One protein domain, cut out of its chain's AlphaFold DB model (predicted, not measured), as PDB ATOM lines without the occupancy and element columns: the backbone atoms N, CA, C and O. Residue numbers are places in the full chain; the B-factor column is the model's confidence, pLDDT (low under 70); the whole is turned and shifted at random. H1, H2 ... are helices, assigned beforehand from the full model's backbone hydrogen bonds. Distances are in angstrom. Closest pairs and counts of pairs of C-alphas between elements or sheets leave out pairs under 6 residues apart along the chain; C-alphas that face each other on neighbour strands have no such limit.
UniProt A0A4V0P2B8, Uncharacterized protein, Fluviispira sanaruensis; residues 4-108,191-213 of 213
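Overview. This is residues 4 to 108 and 191 to 213 of the 213 residues of an uncharacterized protein of Fluviispira sanaruensis (UniProt A0A4V0P2B8). A small helical body is built round one helix in its middle, H2, with H1, H3, H4 and H7 packed round it, mostly crossing it; H5 runs side by side with the long H7. Residues 100 to 108, of which 100 to 105 belong to H6, stick out as a thin arm, and residues 15 to 32 make a long loop between H1 and H2. The printed part has 128 residues with seven named helices, H1 to H7 in order, and no named strand: it is all helix. It is compact, with a radius of gyration of the C-alphas of 15.2 A, and only just elongated, spanning 50 by 34 by 30 A.

Arrangement. Begin with H1, residues 4 to 14, which forms a helical hairpin with H2, residues 33 to 45: they touch, closest at the C-alphas of Tyr 5 and Thr 38, 5.7 A apart, at a steep tilt of 40 degrees, opposite ways. H2 is the hub, touching four helices. Its residues 39 to 44 alone touch H3, residues 51 to 61, about perpendicular at 85 degrees; the closest C-alphas, of Gly 43 and Ile 54, are 5.0 A apart. Its residues 33 to 37 alone touch H4, residues 72 to 81, closest at the C-alphas of Val 36 and Leu 79, 6.3 A apart. H3 and H4 only just touch, with 3 pairs of C-alphas within 8 A. Look next at H5, residues 83 to 94, and H7, residues 191 to 211: they touch at a shallow tilt of 23 degrees, the same way, closest at the C-alphas of Asn 83 and Val 196, 5.0 A apart. Residues 200 to 208 of H7 alone touch H2, closest at the C-alphas of Ala 204 and Ile 41, 5.2 A apart. H6, residues 97 to 105, is close to H7 but not clearly touching, with C-alphas 98 and 210 closest at 7.0 A. Each O i to N i+4 pair is within hydrogen-bond range in H1, H2, H3, H4, H6 and H7; in H5, 6 of 8 are.

Along the chain. Find C-alpha 4 at (-38.980, -16.886, -32.730), where H1 begins. H2 starts at C-alpha 33, (-27.322, -21.537, -38.248), and is 18.5 A long; H5 is 17.8 A long. H7, the longest at 29.9 A, ends at C-alpha 211, (-43.769, -14.864, -25.809).

Size, cuts and confidence. The C-alphas of Asn 26 and Asn 108, the two farthest apart, are 51.7 A apart. Residues 109 to 190 are not printed, and the gap across this cut is 38.1 A between C-alphas 108 and 191. The link from H1 to H2 is long. Confidence is under 70 at residues 16 to 29, 97 to 108 and 212 to 213.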
ATOM      1  N   ILE A   4     -40.164 -16.064 -33.035       83.31
ATOM      2  CA  ILE A   4     -38.980 -16.886 -32.730       83.31
ATOM      3  C   ILE A   4     -37.813 -16.506 -33.644       83.31
ATOM      4  O   ILE A   4     -36.712 -16.292 -33.151       83.31
ATOM      5  N   TYR A   5     -38.067 -16.390 -34.952       86.00
ATOM      6  CA  TYR A   5     -37.015 -16.142 -35.939       86.00
ATOM      7  C   TYR A   5     -36.301 -14.790 -35.726       86.00
ATOM      8  O   TYR A   5     -35.074 -14.791 -35.607       86.00
ATOM      9  N   PRO A   6     -37.004 -13.649 -35.555       85.06
ATOM     10  CA  PRO A   6     -36.347 -12.381 -35.238       85.06
ATOM     11  C   PRO A   6     -35.556 -12.420 -33.931       85.06
ATOM     12  O   PRO A   6     -34.459 -11.876 -33.871       85.06
ATOM     13  N   THR A   7     -36.062 -13.091 -32.891       83.38
ATOM     14  CA  THR A   7     -35.332 -13.213 -31.621       83.38
ATOM     15  C   THR A   7     -34.066 -14.045 -31.771       83.38
ATOM     16  O   THR A   7     -33.035 -13.679 -31.216       83.38
ATOM     17  N   THR A   8     -34.105 -15.137 -32.538       83.31
ATOM     18  CA  THR A   8     -32.892 -15.904 -32.839       83.31
ATOM     19  C   THR A   8     -31.913 -15.091 -33.678       83.31
ATOM     20  O   THR A   8     -30.732 -15.096 -33.364       83.31
ATOM     21  N   CYS A   9     -32.371 -14.327 -34.674       83.69
ATOM     22  CA  CYS A   9     -31.494 -13.442 -35.447       83.69
ATOM     23  C   CYS A   9     -30.846 -12.371 -34.562       83.69
ATOM     24  O   CYS A   9     -29.642 -12.148 -34.649       83.69
ATOM     25  N   PHE A  10     -31.618 -11.753 -33.667       85.00
ATOM     26  CA  PHE A  10     -31.098 -10.779 -32.714       85.00
ATOM     27  C   PHE A  10     -30.074 -11.408 -31.762       85.00
ATOM     28  O   PHE A  10     -28.992 -10.859 -31.582       85.00
ATOM     29  N   PHE A  11     -30.359 -12.595 -31.223       84.00
ATOM     30  CA  PHE A  11     -29.403 -13.343 -30.408       84.00
ATOM     31  C   PHE A  11     -28.086 -13.595 -31.158       84.00
ATOM     32  O   PHE A  11     -27.020 -13.300 -30.628       84.00
ATOM     33  N   PHE A  12     -28.149 -14.064 -32.406       80.25
ATOM     34  CA  PHE A  12     -26.950 -14.284 -33.219       80.25
ATOM     35  C   PHE A  12     -26.207 -12.990 -33.562       80.25
ATOM     36  O   PHE A  12     -24.983 -13.001 -33.591       80.25
ATOM     37  N   SER A  13     -26.907 -11.863 -33.728       80.56
ATOM     38  CA  SER A  13     -26.260 -10.557 -33.923       80.56
ATOM     39  C   SER A  13     -25.472 -10.075 -32.698       80.56
ATOM     40  O   SER A  13     -24.533  -9.298 -32.838       80.56
ATOM     41  N   GLN A  14     -25.837 -10.545 -31.499       76.94
ATOM     42  CA  GLN A  14     -25.130 -10.240 -30.253       76.94
ATOM     43  C   GLN A  14     -23.999 -11.224 -29.943       76.94
ATOM     44  O   GLN A  14     -23.178 -10.962 -29.062       76.94
ATOM     45  N   LEU A  15     -23.960 -12.368 -30.627       71.88
ATOM     46  CA  LEU A  15     -22.893 -13.338 -30.460       71.88
ATOM     47  C   LEU A  15     -21.638 -12.848 -31.175       71.88
ATOM     48  O   LEU A  15     -21.661 -12.469 -32.343       71.88
ATOM     49  N   PHE A  16     -20.512 -12.895 -30.472       57.47
ATOM     50  CA  PHE A  16     -19.248 -12.524 -31.081       57.47
ATOM     51  C   PHE A  16     -18.841 -13.511 -32.203       57.47
ATOM     52  O   PHE A  16     -18.946 -14.729 -32.007       57.47
ATOM     53  N   PRO A  17     -18.274 -13.031 -33.335       56.56
ATOM     54  CA  PRO A  17     -17.931 -13.863 -34.502       56.56
ATOM     55  C   PRO A  17     -16.990 -15.037 -34.188       56.56
ATOM     56  O   PRO A  17     -17.051 -16.092 -34.819       56.56
ATOM     57  N   HIS A  18     -16.129 -14.862 -33.184       48.09
ATOM     58  CA  HIS A  18     -15.084 -15.812 -32.804       48.09
ATOM     59  C   HIS A  18     -15.598 -17.069 -32.084       48.09
ATOM     60  O   HIS A  18     -14.851 -18.035 -31.952       48.09
ATOM     61  N   ILE A  19     -16.859 -17.094 -31.636       50.88
ATOM     62  CA  ILE A  19     -17.413 -18.233 -30.883       50.88
ATOM     63  C   ILE A  19     -18.019 -19.296 -31.829       50.88
ATOM     64  O   ILE A  19     -18.176 -20.450 -31.428       50.88
ATOM     65  N   PHE A  20     -18.341 -18.952 -33.086       54.28
ATOM     66  CA  PHE A  20     -19.248 -19.766 -33.919       54.28
ATOM     67  C   PHE A  20     -18.752 -20.165 -35.301       54.28
ATOM     68  O   PHE A  20     -19.128 -21.226 -35.801       54.28
ATOM     69  N   LEU A  21     -17.928 -19.351 -35.951       46.66
ATOM     70  CA  LEU A  21     -17.612 -19.589 -37.351       46.66
ATOM     71  C   LEU A  21     -16.357 -20.452 -37.488       46.66
ATOM     72  O   LEU A  21     -15.236 -19.968 -37.576       46.66
ATOM     73  N   LYS A  22     -16.571 -21.767 -37.610       46.28
ATOM     74  CA  LYS A  22     -15.645 -22.651 -38.343       46.28
ATOM     75  C   LYS A  22     -15.855 -22.571 -39.861       46.28
ATOM     76  O   LYS A  22     -15.410 -23.449 -40.594       46.28
ATOM     77  N   ILE A  23     -16.571 -21.551 -40.326       46.56
ATOM     78  CA  ILE A  23     -16.787 -21.278 -41.738       46.56
ATOM     79  C   ILE A  23     -16.072 -19.963 -42.027       46.56
ATOM     80  O   ILE A  23     -16.196 -19.008 -41.264       46.56
ATOM     81  N   SER A  24     -15.244 -19.943 -43.070       37.53
ATOM     82  CA  SER A  24     -14.438 -18.776 -43.430       37.53
ATOM     83  C   SER A  24     -15.296 -17.502 -43.476       37.53
ATOM     84  O   SER A  24     -16.444 -17.594 -43.920       37.53
ATOM     85  N   PRO A  25     -14.746 -16.314 -43.168       44.91
ATOM     86  CA  PRO A  25     -15.438 -15.030 -43.347       44.91
ATOM     87  C   PRO A  25     -16.049 -14.840 -44.748       44.91
ATOM     88  O   PRO A  25     -16.974 -14.061 -44.921       44.91
ATOM     89  N   ASN A  26     -15.553 -15.594 -45.736       45.66
ATOM     90  CA  ASN A  26     -15.993 -15.595 -47.128       45.66
ATOM     91  C   ASN A  26     -17.125 -16.596 -47.454       45.66
ATOM     92  O   ASN A  26     -17.355 -16.918 -48.618       45.66
ATOM     93  N   SER A  27     -17.796 -17.155 -46.444       51.44
ATOM     94  CA  SER A  27     -18.870 -18.132 -46.632       51.44
ATOM     95  C   SER A  27     -20.244 -17.497 -46.420       51.44
ATOM     96  O   SER A  27     -20.582 -17.070 -45.323       51.44
ATOM     97  N   ASN A  28     -21.060 -17.482 -47.474       58.78
ATOM     98  CA  ASN A  28     -22.466 -17.082 -47.410       58.78
ATOM     99  C   ASN A  28     -23.352 -18.326 -47.574       58.78
ATOM    100  O   ASN A  28     -23.823 -18.606 -48.680       58.78
ATOM    101  N   PRO A  29     -23.551 -19.136 -46.518       67.31
ATOM    102  CA  PRO A  29     -24.379 -20.325 -46.628       67.31
ATOM    103  C   PRO A  29     -25.853 -19.933 -46.834       67.31
ATOM    104  O   PRO A  29     -26.443 -19.229 -46.021       67.31
ATOM    105  N   LEU A  30     -26.480 -20.452 -47.896       72.25
ATOM    106  CA  LEU A  30     -27.903 -20.221 -48.222       72.25
ATOM    107  C   LEU A  30     -28.857 -20.624 -47.072       72.25
ATOM    108  O   LEU A  30     -29.936 -20.049 -46.874       72.25
ATOM    109  N   PHE A  31     -28.432 -21.606 -46.272       80.62
ATOM    110  CA  PHE A  31     -29.086 -22.036 -45.042       80.62
ATOM    111  C   PHE A  31     -28.191 -21.705 -43.849       80.62
ATOM    112  O   PHE A  31     -27.078 -22.217 -43.751       80.62
ATOM    113  N   THR A  32     -28.660 -20.858 -42.942       84.81
ATOM    114  CA  THR A  32     -27.850 -20.301 -41.855       84.81
ATOM    115  C   THR A  32     -28.119 -21.004 -40.518       84.81
ATOM    116  O   THR A  32     -29.112 -21.725 -40.373       84.81
ATOM    117  N   ASP A  33     -27.220 -20.851 -39.546       84.62
ATOM    118  CA  ASP A  33     -27.322 -21.537 -38.248       84.62
ATOM    119  C   ASP A  33     -28.479 -20.994 -37.391       84.62
ATOM    120  O   ASP A  33     -29.110 -21.753 -36.647       84.62
ATOM    121  N   GLU A  34     -28.860 -19.726 -37.580       86.62
ATOM    122  CA  GLU A  34     -30.065 -19.126 -36.993       86.62
ATOM    123  C   GLU A  34     -31.307 -19.920 -37.399       86.62
ATOM    124  O   GLU A  34     -32.157 -20.237 -36.562       86.62
ATOM    125  N   LYS A  35     -31.406 -20.287 -38.685       88.06
ATOM    126  CA  LYS A  35     -32.538 -21.055 -39.223       88.06
ATOM    127  C   LYS A  35     -32.584 -22.458 -38.620       88.06
ATOM    128  O   LYS A  35     -33.668 -22.931 -38.284       88.06
ATOM    129  N   VAL A  36     -31.428 -23.101 -38.419       89.44
ATOM    130  CA  VAL A  36     -31.332 -24.425 -37.774       89.44
ATOM    131  C   VAL A  36     -31.924 -24.387 -36.364       89.44
ATOM    132  O   VAL A  36     -32.784 -25.206 -36.026       89.44
ATOM    133  N   ILE A  37     -31.507 -23.411 -35.556       89.50
ATOM    134  CA  ILE A  37     -31.982 -23.258 -34.175       89.50
ATOM    135  C   ILE A  37     -33.453 -22.851 -34.135       89.50
ATOM    136  O   ILE A  37     -34.218 -23.413 -33.350       89.50
ATOM    137  N   THR A  38     -33.876 -21.950 -35.023       91.12
ATOM    138  CA  THR A  38     -35.282 -21.541 -35.157       91.12
ATOM    139  C   THR A  38     -36.184 -22.742 -35.405       91.12
ATOM    140  O   THR A  38     -37.179 -22.919 -34.704       91.12
ATOM    141  N   ILE A  39     -35.832 -23.583 -36.383       91.94
ATOM    142  CA  ILE A  39     -36.586 -24.791 -36.731       91.94
ATOM    143  C   ILE A  39     -36.684 -25.724 -35.527       91.94
ATOM    144  O   ILE A  39     -37.768 -26.226 -35.222       91.94
ATOM    145  N   TYR A  40     -35.566 -25.945 -34.836       91.44
ATOM    146  CA  TYR A  40     -35.533 -26.823 -33.675       91.44
ATOM    147  C   TYR A  40     -36.439 -26.309 -32.548       91.44
ATOM    148  O   TYR A  40     -37.329 -27.034 -32.104       91.44
ATOM    149  N   ILE A  41     -36.273 -25.049 -32.136       90.31
ATOM    150  CA  ILE A  41     -37.060 -24.426 -31.060       90.31
ATOM    151  C   ILE A  41     -38.545 -24.407 -31.418       90.31
ATOM    152  O   ILE A  41     -39.382 -24.803 -30.608       90.31
ATOM    153  N   PHE A  42     -38.884 -24.007 -32.643       91.44
ATOM    154  CA  PHE A  42     -40.264 -24.006 -33.114       91.44
ATOM    155  C   PHE A  42     -40.884 -25.404 -33.093       91.44
ATOM    156  O   PHE A  42     -42.022 -25.561 -32.659       91.44
ATOM    157  N   GLY A  43     -40.139 -26.420 -33.524       89.56
ATOM    158  CA  GLY A  43     -40.598 -27.801 -33.496       89.56
ATOM    159  C   GLY A  43     -40.944 -28.277 -32.086       89.56
ATOM    160  O   GLY A  43     -42.009 -28.860 -31.884       89.56
ATOM    161  N   ILE A  44     -40.093 -27.970 -31.102       88.31
ATOM    162  CA  ILE A  44     -40.365 -28.281 -29.691       88.31
ATOM    163  C   ILE A  44     -41.603 -27.525 -29.192       88.31
ATOM    164  O   ILE A  44     -42.470 -28.131 -28.566       88.31
ATOM    165  N   LEU A  45     -41.734 -26.235 -29.516       86.75
ATOM    166  CA  LEU A  45     -42.906 -25.426 -29.152       86.75
ATOM    167  C   LEU A  45     -44.212 -25.947 -29.763       86.75
ATOM    168  O   LEU A  45     -45.268 -25.810 -29.153       86.75
ATOM    169  N   HIS A  46     -44.140 -26.583 -30.932       87.06
ATOM    170  CA  HIS A  46     -45.266 -27.244 -31.591       87.06
ATOM    171  C   HIS A  46     -45.525 -28.674 -31.057       87.06
ATOM    172  O   HIS A  46     -46.251 -29.460 -31.665       87.06
ATOM    173  N   GLY A  47     -44.896 -29.055 -29.940       83.81
ATOM    174  CA  GLY A  47     -45.077 -30.359 -29.294       83.81
ATOM    175  C   GLY A  47     -44.389 -31.528 -30.007       83.81
ATOM    176  O   GLY A  47     -44.593 -32.689 -29.637       83.81
ATOM    177  N   LEU A  48     -43.559 -31.271 -31.025       87.38
ATOM    178  CA  LEU A  48     -42.856 -32.325 -31.755       87.38
ATOM    179  C   LEU A  48     -41.658 -32.811 -30.944       87.38
ATOM    180  O   LEU A  48     -40.691 -32.093 -30.710       87.38
ATOM    181  N   LYS A  49     -41.700 -34.081 -30.542       80.94
ATOM    182  CA  LYS A  49     -40.735 -34.621 -29.577       80.94
ATOM    183  C   LYS A  49     -39.439 -35.140 -30.200       80.94
ATOM    184  O   LYS A  49     -38.479 -35.333 -29.468       80.94
ATOM    185  N   ASN A  50     -39.378 -35.391 -31.509       84.00
ATOM    186  CA  ASN A  50     -38.188 -35.946 -32.165       84.00
ATOM    187  C   ASN A  50     -37.629 -34.983 -33.219       84.00
ATOM    188  O   ASN A  50     -38.383 -34.400 -33.990       84.00
ATOM    189  N   VAL A  51     -36.301 -34.914 -33.360       86.62
ATOM    190  CA  VAL A  51     -35.656 -34.098 -34.410       86.62
ATOM    191  C   VAL A  51     -36.141 -34.503 -35.807       86.62
ATOM    192  O   VAL A  51     -36.464 -33.654 -36.632       86.62
ATOM    193  N   LYS A  52     -36.307 -35.809 -36.049       89.69
ATOM    194  CA  LYS A  52     -36.858 -36.341 -37.306       89.69
ATOM    195  C   LYS A  52     -38.298 -35.894 -37.571       89.69
ATOM    196  O   LYS A  52     -38.636 -35.601 -38.713       89.69
ATOM    197  N   SER A  53     -39.145 -35.826 -36.538       89.62
ATOM    198  CA  SER A  53     -40.517 -35.330 -36.705       89.62
ATOM    199  C   SER A  53     -40.542 -33.828 -36.969       89.62
ATOM    200  O   SER A  53     -41.320 -33.397 -37.808       89.62
ATOM    201  N   ILE A  54     -39.656 -33.059 -36.322       91.50
ATOM    202  CA  ILE A  54     -39.487 -31.623 -36.587       91.50
ATOM    203  C   ILE A  54     -39.089 -31.407 -38.048       91.50
ATOM    204  O   ILE A  54     -39.754 -30.666 -38.762       91.50
ATOM    205  N   PHE A  55     -38.063 -32.116 -38.520       92.31
ATOM    206  CA  PHE A  55     -37.601 -32.003 -39.901       92.31
ATOM    207  C   PHE A  55     -38.697 -32.365 -40.914       92.31
ATOM    208  O   PHE A  55     -38.934 -31.616 -41.859       92.31
ATOM    209  N   LYS A  56     -39.416 -33.478 -40.694       92.25
ATOM    210  CA  LYS A  56     -40.541 -33.886 -41.553       92.25
ATOM    211  C   LYS A  56     -41.660 -32.840 -41.557       92.25
ATOM    212  O   LYS A  56     -42.219 -32.562 -42.609       92.25
ATOM    213  N   TYR A  57     -41.968 -32.259 -40.401       92.19
ATOM    214  CA  TYR A  57     -42.985 -31.219 -40.285       92.19
ATOM    215  C   TYR A  57     -42.607 -29.969 -41.087       92.19
ATOM    216  O   TYR A  57     -43.406 -29.506 -41.893       92.19
ATOM    217  N   ILE A  58     -41.376 -29.468 -40.935       90.75
ATOM    218  CA  ILE A  58     -40.913 -28.303 -41.700       90.75
ATOM    219  C   ILE A  58     -40.925 -28.588 -43.198       90.75
ATOM    220  O   ILE A  58     -41.447 -27.780 -43.958       90.75
ATOM    221  N   LYS A  59     -40.413 -29.748 -43.620       90.44
ATOM    222  CA  LYS A  59     -40.386 -30.127 -45.036       90.44
ATOM    223  C   LYS A  59     -41.786 -30.182 -45.659       90.44
ATOM    224  O   LYS A  59     -41.930 -29.863 -46.829       90.44
ATOM    225  N   ASN A  60     -42.794 -30.586 -44.889       89.94
ATOM    226  CA  ASN A  60     -44.151 -30.766 -45.399       89.94
ATOM    227  C   ASN A  60     -45.012 -29.498 -45.322       89.94
ATOM    228  O   ASN A  60     -45.879 -29.322 -46.167       89.94
ATOM    229  N   PHE A  61     -44.809 -28.650 -44.308       89.50
ATOM    230  CA  PHE A  61     -45.728 -27.544 -43.996       89.50
ATOM    231  C   PHE A  61     -45.081 -26.155 -43.992       89.50
ATOM    232  O   PHE A  61     -45.796 -25.160 -44.010       89.50
ATOM    233  N   LEU A  62     -43.749 -26.056 -43.930       87.00
ATOM    234  CA  LEU A  62     -43.015 -24.783 -43.861       87.00
ATOM    235  C   LEU A  62     -41.865 -24.715 -44.874       87.00
ATOM    236  O   LEU A  62     -40.891 -23.993 -44.659       87.00
ATOM    237  N   PHE A  63     -41.963 -25.453 -45.979       86.56
ATOM    238  CA  PHE A  63     -40.924 -25.441 -47.007       86.56
ATOM    239  C   PHE A  63     -40.757 -24.047 -47.629       86.56
ATOM    240  O   PHE A  63     -39.628 -23.597 -47.800       86.56
ATOM    241  N   ASP A  64     -41.855 -23.311 -47.823       87.75
ATOM    242  CA  ASP A  64     -41.840 -21.942 -48.365       87.75
ATOM    243  C   ASP A  64     -41.019 -20.966 -47.506       87.75
ATOM    244  O   ASP A  64     -40.389 -20.045 -48.016       87.75
ATOM    245  N   TRP A  65     -40.976 -21.191 -46.189       84.25
ATOM    246  CA  TRP A  65     -40.183 -20.382 -45.258       84.25
ATOM    247  C   TRP A  65     -38.698 -20.773 -45.250       84.25
ATOM    248  O   TRP A  65     -37.844 -19.973 -44.861       84.25
ATOM    249  N   PHE A  66     -38.370 -21.998 -45.673       86.31
ATOM    250  CA  PHE A  66     -37.011 -22.542 -45.687       86.31
ATOM    251  C   PHE A  66     -36.719 -23.281 -47.007       86.31
ATOM    252  O   PHE A  66     -36.459 -24.486 -46.984       86.31
ATOM    253  N   PRO A  67     -36.688 -22.578 -48.154       83.38
ATOM    254  CA  PRO A  67     -36.541 -23.212 -49.469       83.38
ATOM    255  C   PRO A  67     -35.190 -23.924 -49.651       83.38
ATOM    256  O   PRO A  67     -35.084 -24.898 -50.387       83.38
ATOM    257  N   TYR A  68     -34.157 -23.479 -48.929       85.94
ATOM    258  CA  TYR A  68     -32.808 -24.056 -48.951       85.94
ATOM    259  C   TYR A  68     -32.563 -25.066 -47.817       85.94
ATOM    260  O   TYR A  68     -31.433 -25.213 -47.349       85.94
ATOM    261  N   LEU A  69     -33.614 -25.726 -47.312       86.31
ATOM    262  CA  LEU A  69     -33.482 -26.724 -46.251       86.31
ATOM    263  C   LEU A  69     -32.524 -27.848 -46.688       86.31
ATOM    264  O   LEU A  69     -32.715 -28.476 -47.727       86.31
ATOM    265  N   SER A  70     -31.498 -28.116 -45.878       85.06
ATOM    266  CA  SER A  70     -30.536 -29.194 -46.140       85.06
ATOM    267  C   SER A  70     -31.179 -30.584 -46.037       85.06
ATOM    268  O   SER A  70     -32.302 -30.731 -45.553       85.06
ATOM    269  N   SER A  71     -30.436 -31.641 -46.392       89.69
ATOM    270  CA  SER A  71     -30.834 -33.012 -46.046       89.69
ATOM    271  C   SER A  71     -31.030 -33.177 -44.532       89.69
ATOM    272  O   SER A  71     -30.529 -32.378 -43.730       89.69
ATOM    273  N   TYR A  72     -31.753 -34.225 -44.130       88.44
ATOM    274  CA  TYR A  72     -31.974 -34.523 -42.714       88.44
ATOM    275  C   TYR A  72     -30.644 -34.727 -41.976       88.44
ATOM    276  O   TYR A  72     -30.455 -34.206 -40.876       88.44
ATOM    277  N   GLU A  73     -29.706 -35.434 -42.602       86.50
ATOM    278  CA  GLU A  73     -28.370 -35.706 -42.078       86.50
ATOM    279  C   GLU A  73     -27.579 -34.405 -41.913       86.50
ATOM    280  O   GLU A  73     -26.988 -34.179 -40.857       86.50
ATOM    281  N   GLY A  74     -27.628 -33.513 -42.910       84.19
ATOM    282  CA  GLY A  74     -26.971 -32.206 -42.856       84.19
ATOM    283  C   GLY A  74     -27.560 -31.296 -41.778       84.19
ATOM    284  O   GLY A  74     -26.823 -30.655 -41.029       84.19
ATOM    285  N   PHE A  75     -28.887 -31.296 -41.636       88.25
ATOM    286  CA  PHE A  75     -29.579 -30.554 -40.584       88.25
ATOM    287  C   PHE A  75     -29.180 -31.069 -39.195       88.25
ATOM    288  O   PHE A  75     -28.813 -30.283 -38.322       88.25
ATOM    289  N   LEU A  76     -29.199 -32.391 -38.999       87.25
ATOM    290  CA  LEU A  76     -28.837 -33.026 -37.733       87.25
ATOM    291  C   LEU A  76     -27.364 -32.791 -37.374       87.25
ATOM    292  O   LEU A  76     -27.047 -32.526 -36.214       87.25
ATOM    293  N   PHE A  77     -26.468 -32.873 -38.358       85.19
ATOM    294  CA  PHE A  77     -25.045 -32.606 -38.173       85.19
ATOM    295  C   PHE A  77     -24.800 -31.170 -37.702       85.19
ATOM    296  O   PHE A  77     -24.100 -30.957 -36.709       85.19
ATOM    297  N   ARG A  78     -25.421 -30.185 -38.362       85.88
ATOM    298  CA  ARG A  78     -25.315 -28.772 -37.969       85.88
ATOM    299  C   ARG A  78     -25.907 -28.518 -36.597       85.88
ATOM    300  O   ARG A  78     -25.232 -27.949 -35.749       85.88
ATOM    301  N   LEU A  79     -27.110 -29.023 -36.336       87.81
ATOM    302  CA  LEU A  79     -27.763 -28.890 -35.036       87.81
ATOM    303  C   LEU A  79     -26.874 -29.415 -33.895       87.81
ATOM    304  O   LEU A  79     -26.698 -28.734 -32.891       87.81
ATOM    305  N   ASN A  80     -26.266 -30.591 -34.067       84.06
ATOM    306  CA  ASN A  80     -25.346 -31.164 -33.079       84.06
ATOM    307  C   ASN A  80     -24.023 -30.393 -32.959       84.06
ATOM    308  O   ASN A  80     -23.390 -30.429 -31.906       84.06
ATOM    309  N   SER A  81     -23.587 -29.723 -34.024       83.06
ATOM    310  CA  SER A  81     -22.395 -28.868 -34.006       83.06
ATOM    311  C   SER A  81     -22.653 -27.556 -33.264       83.06
ATOM    312  O   SER A  81     -21.739 -27.006 -32.661       83.06
ATOM    313  N   LEU A  82     -23.912 -27.113 -33.233       82.75
ATOM    314  CA  LEU A  82     -24.395 -25.947 -32.497       82.75
ATOM    315  C   LEU A  82     -24.764 -26.275 -31.034       82.75
ATOM    316  O   LEU A  82     -25.580 -25.595 -30.419       82.75
ATOM    317  N   ASN A  83     -24.184 -27.309 -30.426       78.69
ATOM    318  CA  ASN A  83     -24.506 -27.690 -29.048       78.69
ATOM    319  C   ASN A  83     -24.151 -26.597 -28.018       78.69
ATOM    320  O   ASN A  83     -24.945 -26.313 -27.123       78.69
ATOM    321  N   ASN A  84     -22.986 -25.959 -28.160       78.00
ATOM    322  CA  ASN A  84     -22.497 -24.938 -27.227       78.00
ATOM    323  C   ASN A  84     -23.339 -23.654 -27.280       78.00
ATOM    324  O   ASN A  84     -23.484 -22.950 -26.284       78.00
ATOM    325  N   VAL A  85     -23.957 -23.402 -28.430       82.00
ATOM    326  CA  VAL A  85     -24.837 -22.264 -28.710       82.00
ATOM    327  C   VAL A  85     -26.020 -22.225 -27.775       82.00
ATOM    328  O   VAL A  85     -26.402 -21.161 -27.305       82.00
ATOM    329  N   PHE A  86     -26.594 -23.394 -27.493       79.56
ATOM    330  CA  PHE A  86     -27.758 -23.479 -26.632       79.56
ATOM    331  C   PHE A  86     -27.443 -23.019 -25.207       79.56
ATOM    332  O   PHE A  86     -28.318 -22.460 -24.561       79.56
ATOM    333  N   SER A  87     -26.203 -23.168 -24.730       78.50
ATOM    334  CA  SER A  87     -25.794 -22.631 -23.424       78.50
ATOM    335  C   SER A  87     -25.861 -21.102 -23.406       78.50
ATOM    336  O   SER A  87     -26.484 -20.510 -22.525       78.50
ATOM    337  N   GLU A  88     -25.294 -20.456 -24.426       80.62
ATOM    338  CA  GLU A  88     -25.316 -18.994 -24.553       80.62
ATOM    339  C   GLU A  88     -26.719 -18.458 -24.834       80.62
ATOM    340  O   GLU A  88     -27.111 -17.424 -24.297       80.62
ATOM    341  N   LEU A  89     -27.513 -19.193 -25.606       81.44
ATOM    342  CA  LEU A  89     -28.896 -18.847 -25.900       81.44
ATOM    343  C   LEU A  89     -29.754 -18.881 -24.635       81.44
ATOM    344  O   LEU A  89     -30.527 -17.957 -24.399       81.44
ATOM    345  N   VAL A  90     -29.579 -19.881 -23.769       78.69
ATOM    346  CA  VAL A  90     -30.250 -19.911 -22.461       78.69
ATOM    347  C   VAL A  90     -29.842 -18.712 -21.608       78.69
ATOM    348  O   VAL A  90     -30.717 -18.025 -21.084       78.69
ATOM    349  N   LYS A  91     -28.541 -18.412 -21.504       79.00
ATOM    350  CA  LYS A  91     -28.057 -17.238 -20.753       79.00
ATOM    351  C   LYS A  91     -28.643 -15.937 -21.295       79.00
ATOM    352  O   LYS A  91     -29.045 -15.080 -20.514       79.00
ATOM    353  N   PHE A  92     -28.701 -15.789 -22.616       81.50
ATOM    354  CA  PHE A  92     -29.296 -14.630 -23.273       81.50
ATOM    355  C   PHE A  92     -30.784 -14.490 -22.933       81.50
ATOM    356  O   PHE A  92     -31.221 -13.411 -22.540       81.50
ATOM    357  N   LEU A  93     -31.553 -15.579 -23.009       80.75
ATOM    358  CA  LEU A  93     -32.985 -15.556 -22.698       80.75
ATOM    359  C   LEU A  93     -33.247 -15.240 -21.221       80.75
ATOM    360  O   LEU A  93     -34.148 -14.463 -20.921       80.75
ATOM    361  N   LEU A  94     -32.433 -15.773 -20.306       77.06
ATOM    362  CA  LEU A  94     -32.552 -15.507 -18.868       77.06
ATOM    363  C   LEU A  94     -32.225 -14.056 -18.483       77.06
ATOM    364  O   LEU A  94     -32.685 -13.591 -17.446       77.06
ATOM    365  N   LYS A  95     -31.474 -13.315 -19.309       76.75
ATOM    366  CA  LYS A  95     -31.224 -11.880 -19.087       76.75
ATOM    367  C   LYS A  95     -32.448 -10.998 -19.354       76.75
ATOM    368  O   LYS A  95     -32.402  -9.817 -19.016       76.75
ATOM    369  N   ASN A  96     -33.506 -11.530 -19.970       74.44
ATOM    370  CA  ASN A  96     -34.708 -10.759 -20.269       74.44
ATOM    371  C   ASN A  96     -35.403 -10.278 -18.983       74.44
ATOM    372  O   ASN A  96     -35.502 -11.019 -18.005       74.44
ATOM    373  N   ASP A  97     -35.930  -9.054 -19.000       65.56
ATOM    374  CA  ASP A  97     -36.515  -8.422 -17.815       65.56
ATOM    375  C   ASP A  97     -37.733  -9.175 -17.262       65.56
ATOM    376  O   ASP A  97     -37.939  -9.158 -16.053       65.56
ATOM    377  N   LYS A  98     -38.476  -9.938 -18.082       67.69
ATOM    378  CA  LYS A  98     -39.525 -10.851 -17.578       67.69
ATOM    379  C   LYS A  98     -38.973 -11.873 -16.574       67.69
ATOM    380  O   LYS A  98     -39.630 -12.170 -15.581       67.69
ATOM    381  N   PHE A  99     -37.771 -12.399 -16.812       64.94
ATOM    382  CA  PHE A  99     -37.124 -13.332 -15.885       64.94
ATOM    383  C   PHE A  99     -36.485 -12.615 -14.698       64.94
ATOM    384  O   PHE A  99     -36.541 -13.145 -13.593       64.94
ATOM    385  N   LYS A 100     -35.952 -11.400 -14.883       59.84
ATOM    386  CA  LYS A 100     -35.490 -10.581 -13.751       59.84
ATOM    387  C   LYS A 100     -36.631 -10.227 -12.809       59.84
ATOM    388  O   LYS A 100     -36.464 -10.363 -11.614       59.84
ATOM    389  N   ILE A 101     -37.804  -9.848 -13.317       54.41
ATOM    390  CA  ILE A 101     -38.982  -9.565 -12.486       54.41
ATOM    391  C   ILE A 101     -39.428 -10.825 -11.737       54.41
ATOM    392  O   ILE A 101     -39.739 -10.739 -10.557       54.41
ATOM    393  N   ALA A 102     -39.405 -12.001 -12.373       55.75
ATOM    394  CA  ALA A 102     -39.707 -13.260 -11.691       55.75
ATOM    395  C   ALA A 102     -38.699 -13.570 -10.565       55.75
ATOM    396  O   ALA A 102     -39.107 -13.953  -9.471       55.75
ATOM    397  N   ILE A 103     -37.401 -13.352 -10.801       51.09
ATOM    398  CA  ILE A 103     -36.337 -13.562  -9.804       51.09
ATOM    399  C   ILE A 103     -36.388 -12.498  -8.695       51.09
ATOM    400  O   ILE A 103     -36.255 -12.846  -7.529       51.09
ATOM    401  N   ASN A 104     -36.682 -11.241  -9.022       46.56
ATOM    402  CA  ASN A 104     -36.795 -10.143  -8.060       46.56
ATOM    403  C   ASN A 104     -38.100 -10.208  -7.253       46.56
ATOM    404  O   ASN A 104     -38.127  -9.908  -6.068       46.56
ATOM    405  N   SER A 105     -39.192 -10.709  -7.830       48.28
ATOM    406  CA  SER A 105     -40.387 -11.083  -7.053       48.28
ATOM    407  C   SER A 105     -40.115 -12.250  -6.094       48.28
ATOM    408  O   SER A 105     -40.802 -12.412  -5.087       48.28
ATOM    409  N   ALA A 106     -39.075 -13.030  -6.392       48.66
ATOM    410  CA  ALA A 106     -38.501 -14.050  -5.537       48.66
ATOM    411  C   ALA A 106     -37.362 -13.517  -4.642       48.66
ATOM    412  O   ALA A 106     -36.800 -14.307  -3.898       48.66
ATOM    413  N   GLU A 107     -37.038 -12.214  -4.614       41.59
ATOM    414  CA  GLU A 107     -36.049 -11.645  -3.668       41.59
ATOM    415  C   GLU A 107     -36.564 -11.612  -2.216       41.59
ATOM    416  O   GLU A 107     -35.782 -11.433  -1.288       41.59
ATOM    417  N   ASN A 108     -37.851 -11.907  -1.990       38.44
ATOM    418  CA  ASN A 108     -38.363 -12.301  -0.670       38.44
ATOM    419  C   ASN A 108     -38.173 -13.798  -0.365       38.44
ATOM    420  O   ASN A 108     -38.635 -14.292   0.662       38.44
ATOM    421  N   THR A 191     -22.980 -37.283 -26.943       75.50
ATOM    422  CA  THR A 191     -22.834 -36.236 -25.913       75.50
ATOM    423  C   THR A 191     -23.260 -34.864 -26.435       75.50
ATOM    424  O   THR A 191     -24.021 -34.158 -25.779       75.50
ATOM    425  N   LYS A 192     -22.857 -34.515 -27.663       71.12
ATOM    426  CA  LYS A 192     -23.289 -33.281 -28.339       71.12
ATOM    427  C   LYS A 192     -24.805 -33.234 -28.538       71.12
ATOM    428  O   LYS A 192     -25.425 -32.218 -28.238       71.12
ATOM    429  N   GLY A 193     -25.408 -34.343 -28.972       74.56
ATOM    430  CA  GLY A 193     -26.859 -34.448 -29.125       74.56
ATOM    431  C   GLY A 193     -27.610 -34.364 -27.794       74.56
ATOM    432  O   GLY A 193     -28.715 -33.829 -27.752       74.56
ATOM    433  N   LEU A 194     -27.008 -34.838 -26.698       77.75
ATOM    434  CA  LEU A 194     -27.589 -34.733 -25.356       77.75
ATOM    435  C   LEU A 194     -27.612 -33.283 -24.877       77.75
ATOM    436  O   LEU A 194     -28.639 -32.828 -24.382       77.75
ATOM    437  N   ILE A 195     -26.520 -32.547 -25.092       76.75
ATOM    438  CA  ILE A 195     -26.432 -31.115 -24.774       76.75
ATOM    439  C   ILE A 195     -27.497 -30.330 -25.547       76.75
ATOM    440  O   ILE A 195     -28.249 -29.569 -24.939       76.75
ATOM    441  N   VAL A 196     -27.623 -30.566 -26.859       82.12
ATOM    442  CA  VAL A 196     -28.690 -29.967 -27.684       82.12
ATOM    443  C   VAL A 196     -30.070 -30.316 -27.136       82.12
ATOM    444  O   VAL A 196     -30.924 -29.444 -27.025       82.12
ATOM    445  N   HIS A 197     -30.307 -31.582 -26.788       79.00
ATOM    446  CA  HIS A 197     -31.613 -32.023 -26.306       79.00
ATOM    447  C   HIS A 197     -31.992 -31.365 -24.982       79.00
ATOM    448  O   HIS A 197     -33.126 -30.923 -24.847       79.00
ATOM    449  N   VAL A 198     -31.070 -31.280 -24.020       80.88
ATOM    450  CA  VAL A 198     -31.333 -30.678 -22.704       80.88
ATOM    451  C   VAL A 198     -31.452 -29.160 -22.820       80.88
ATOM    452  O   VAL A 198     -32.498 -28.595 -22.497       80.88
ATOM    453  N   LEU A 199     -30.411 -28.493 -23.323       80.31
ATOM    454  CA  LEU A 199     -30.365 -27.030 -23.368       80.31
ATOM    455  C   LEU A 199     -31.325 -26.460 -24.408       80.31
ATOM    456  O   LEU A 199     -31.937 -25.423 -24.174       80.31
ATOM    457  N   GLY A 200     -31.516 -27.140 -25.535       83.00
ATOM    458  CA  GLY A 200     -32.457 -26.708 -26.561       83.00
ATOM    459  C   GLY A 200     -33.919 -26.842 -26.132       83.00
ATOM    460  O   GLY A 200     -34.726 -25.968 -26.445       83.00
ATOM    461  N   ARG A 201     -34.276 -27.869 -25.351       84.62
ATOM    462  CA  ARG A 201     -35.617 -27.979 -24.745       84.62
ATOM    463  C   ARG A 201     -35.842 -26.955 -23.645       84.62
ATOM    464  O   ARG A 201     -36.915 -26.359 -23.593       84.62
ATOM    465  N   PHE A 202     -34.824 -26.701 -22.827       81.81
ATOM    466  CA  PHE A 202     -34.862 -25.620 -21.845       81.81
ATOM    467  C   PHE A 202     -35.052 -24.254 -22.520       81.81
ATOM    468  O   PHE A 202     -35.919 -23.481 -22.124       81.81
ATOM    469  N   SER A 203     -34.325 -24.011 -23.613       82.81
ATOM    470  CA  SER A 203     -34.475 -22.822 -24.456       82.81
ATOM    471  C   SER A 203     -35.890 -22.686 -25.019       82.81
ATOM    472  O   SER A 203     -36.469 -21.608 -25.018       82.81
ATOM    473  N   ALA A 204     -36.490 -23.779 -25.492       84.31
ATOM    474  CA  ALA A 204     -37.867 -23.743 -25.972       84.31
ATOM    475  C   ALA A 204     -38.860 -23.395 -24.848       84.31
ATOM    476  O   ALA A 204     -39.763 -22.589 -25.070       84.31
ATOM    477  N   CYS A 205     -38.678 -23.925 -23.634       83.81
ATOM    478  CA  CYS A 205     -39.483 -23.529 -22.473       83.81
ATOM    479  C   CYS A 205     -39.359 -22.034 -22.171       83.81
ATOM    480  O   CYS A 205     -40.376 -21.369 -21.976       83.81
ATOM    481  N   THR A 206     -38.139 -21.491 -22.159       80.44
ATOM    482  CA  THR A 206     -37.929 -20.063 -21.883       80.44
ATOM    483  C   THR A 206     -38.541 -19.191 -22.980       80.44
ATOM    484  O   THR A 206     -39.212 -18.212 -22.669       80.44
ATOM    485  N   PHE A 207     -38.446 -19.597 -24.250       83.62
ATOM    486  CA  PHE A 207     -39.167 -18.958 -25.358       83.62
ATOM    487  C   PHE A 207     -40.693 -18.977 -25.168       83.62
ATOM    488  O   PHE A 207     -41.351 -17.962 -25.407       83.62
ATOM    489  N   LYS A 208     -41.270 -20.104 -24.726       82.44
ATOM    490  CA  LYS A 208     -42.710 -20.201 -24.433       82.44
ATOM    491  C   LYS A 208     -43.105 -19.230 -23.324       82.44
ATOM    492  O   LYS A 208     -44.068 -18.489 -23.481       82.44
ATOM    493  N   TYR A 209     -42.330 -19.190 -22.245       78.69
ATOM    494  CA  TYR A 209     -42.572 -18.284 -21.127       78.69
ATOM    495  C   TYR A 209     -42.457 -16.805 -21.525       78.69
ATOM    496  O   TYR A 209     -43.239 -15.980 -21.075       78.69
ATOM    497  N   MET A 210     -41.524 -16.450 -22.412       75.88
ATOM    498  CA  MET A 210     -41.346 -15.059 -22.838       75.88
ATOM    499  C   MET A 210     -42.467 -14.539 -23.745       75.88
ATOM    500  O   MET A 210     -42.879 -13.386 -23.600       75.88
ATOM    501  N   PHE A 211     -42.927 -15.348 -24.705       73.81
ATOM    502  CA  PHE A 211     -43.769 -14.864 -25.809       73.81
ATOM    503  C   PHE A 211     -45.220 -15.347 -25.796       73.81
ATOM    504  O   PHE A 211     -46.019 -14.796 -26.560       73.81
ATOM    505  N   ILE A 212     -45.534 -16.387 -25.020       67.75
ATOM    506  CA  ILE A 212     -46.854 -17.038 -25.008       67.75
ATOM    507  C   ILE A 212     -47.556 -16.870 -23.654       67.75
ATOM    508  O   ILE A 212     -48.777 -16.755 -23.645       67.75
ATOM    509  N   ILE A 213     -46.803 -16.844 -22.549       57.12
ATOM    510  CA  ILE A 213     -47.301 -16.531 -21.197       57.12
ATOM    511  C   ILE A 213     -47.099 -15.034 -20.926       57.12
ATOM    512  O   ILE A 213     -48.039 -14.416 -20.396       57.12
TER     513      ILE A 213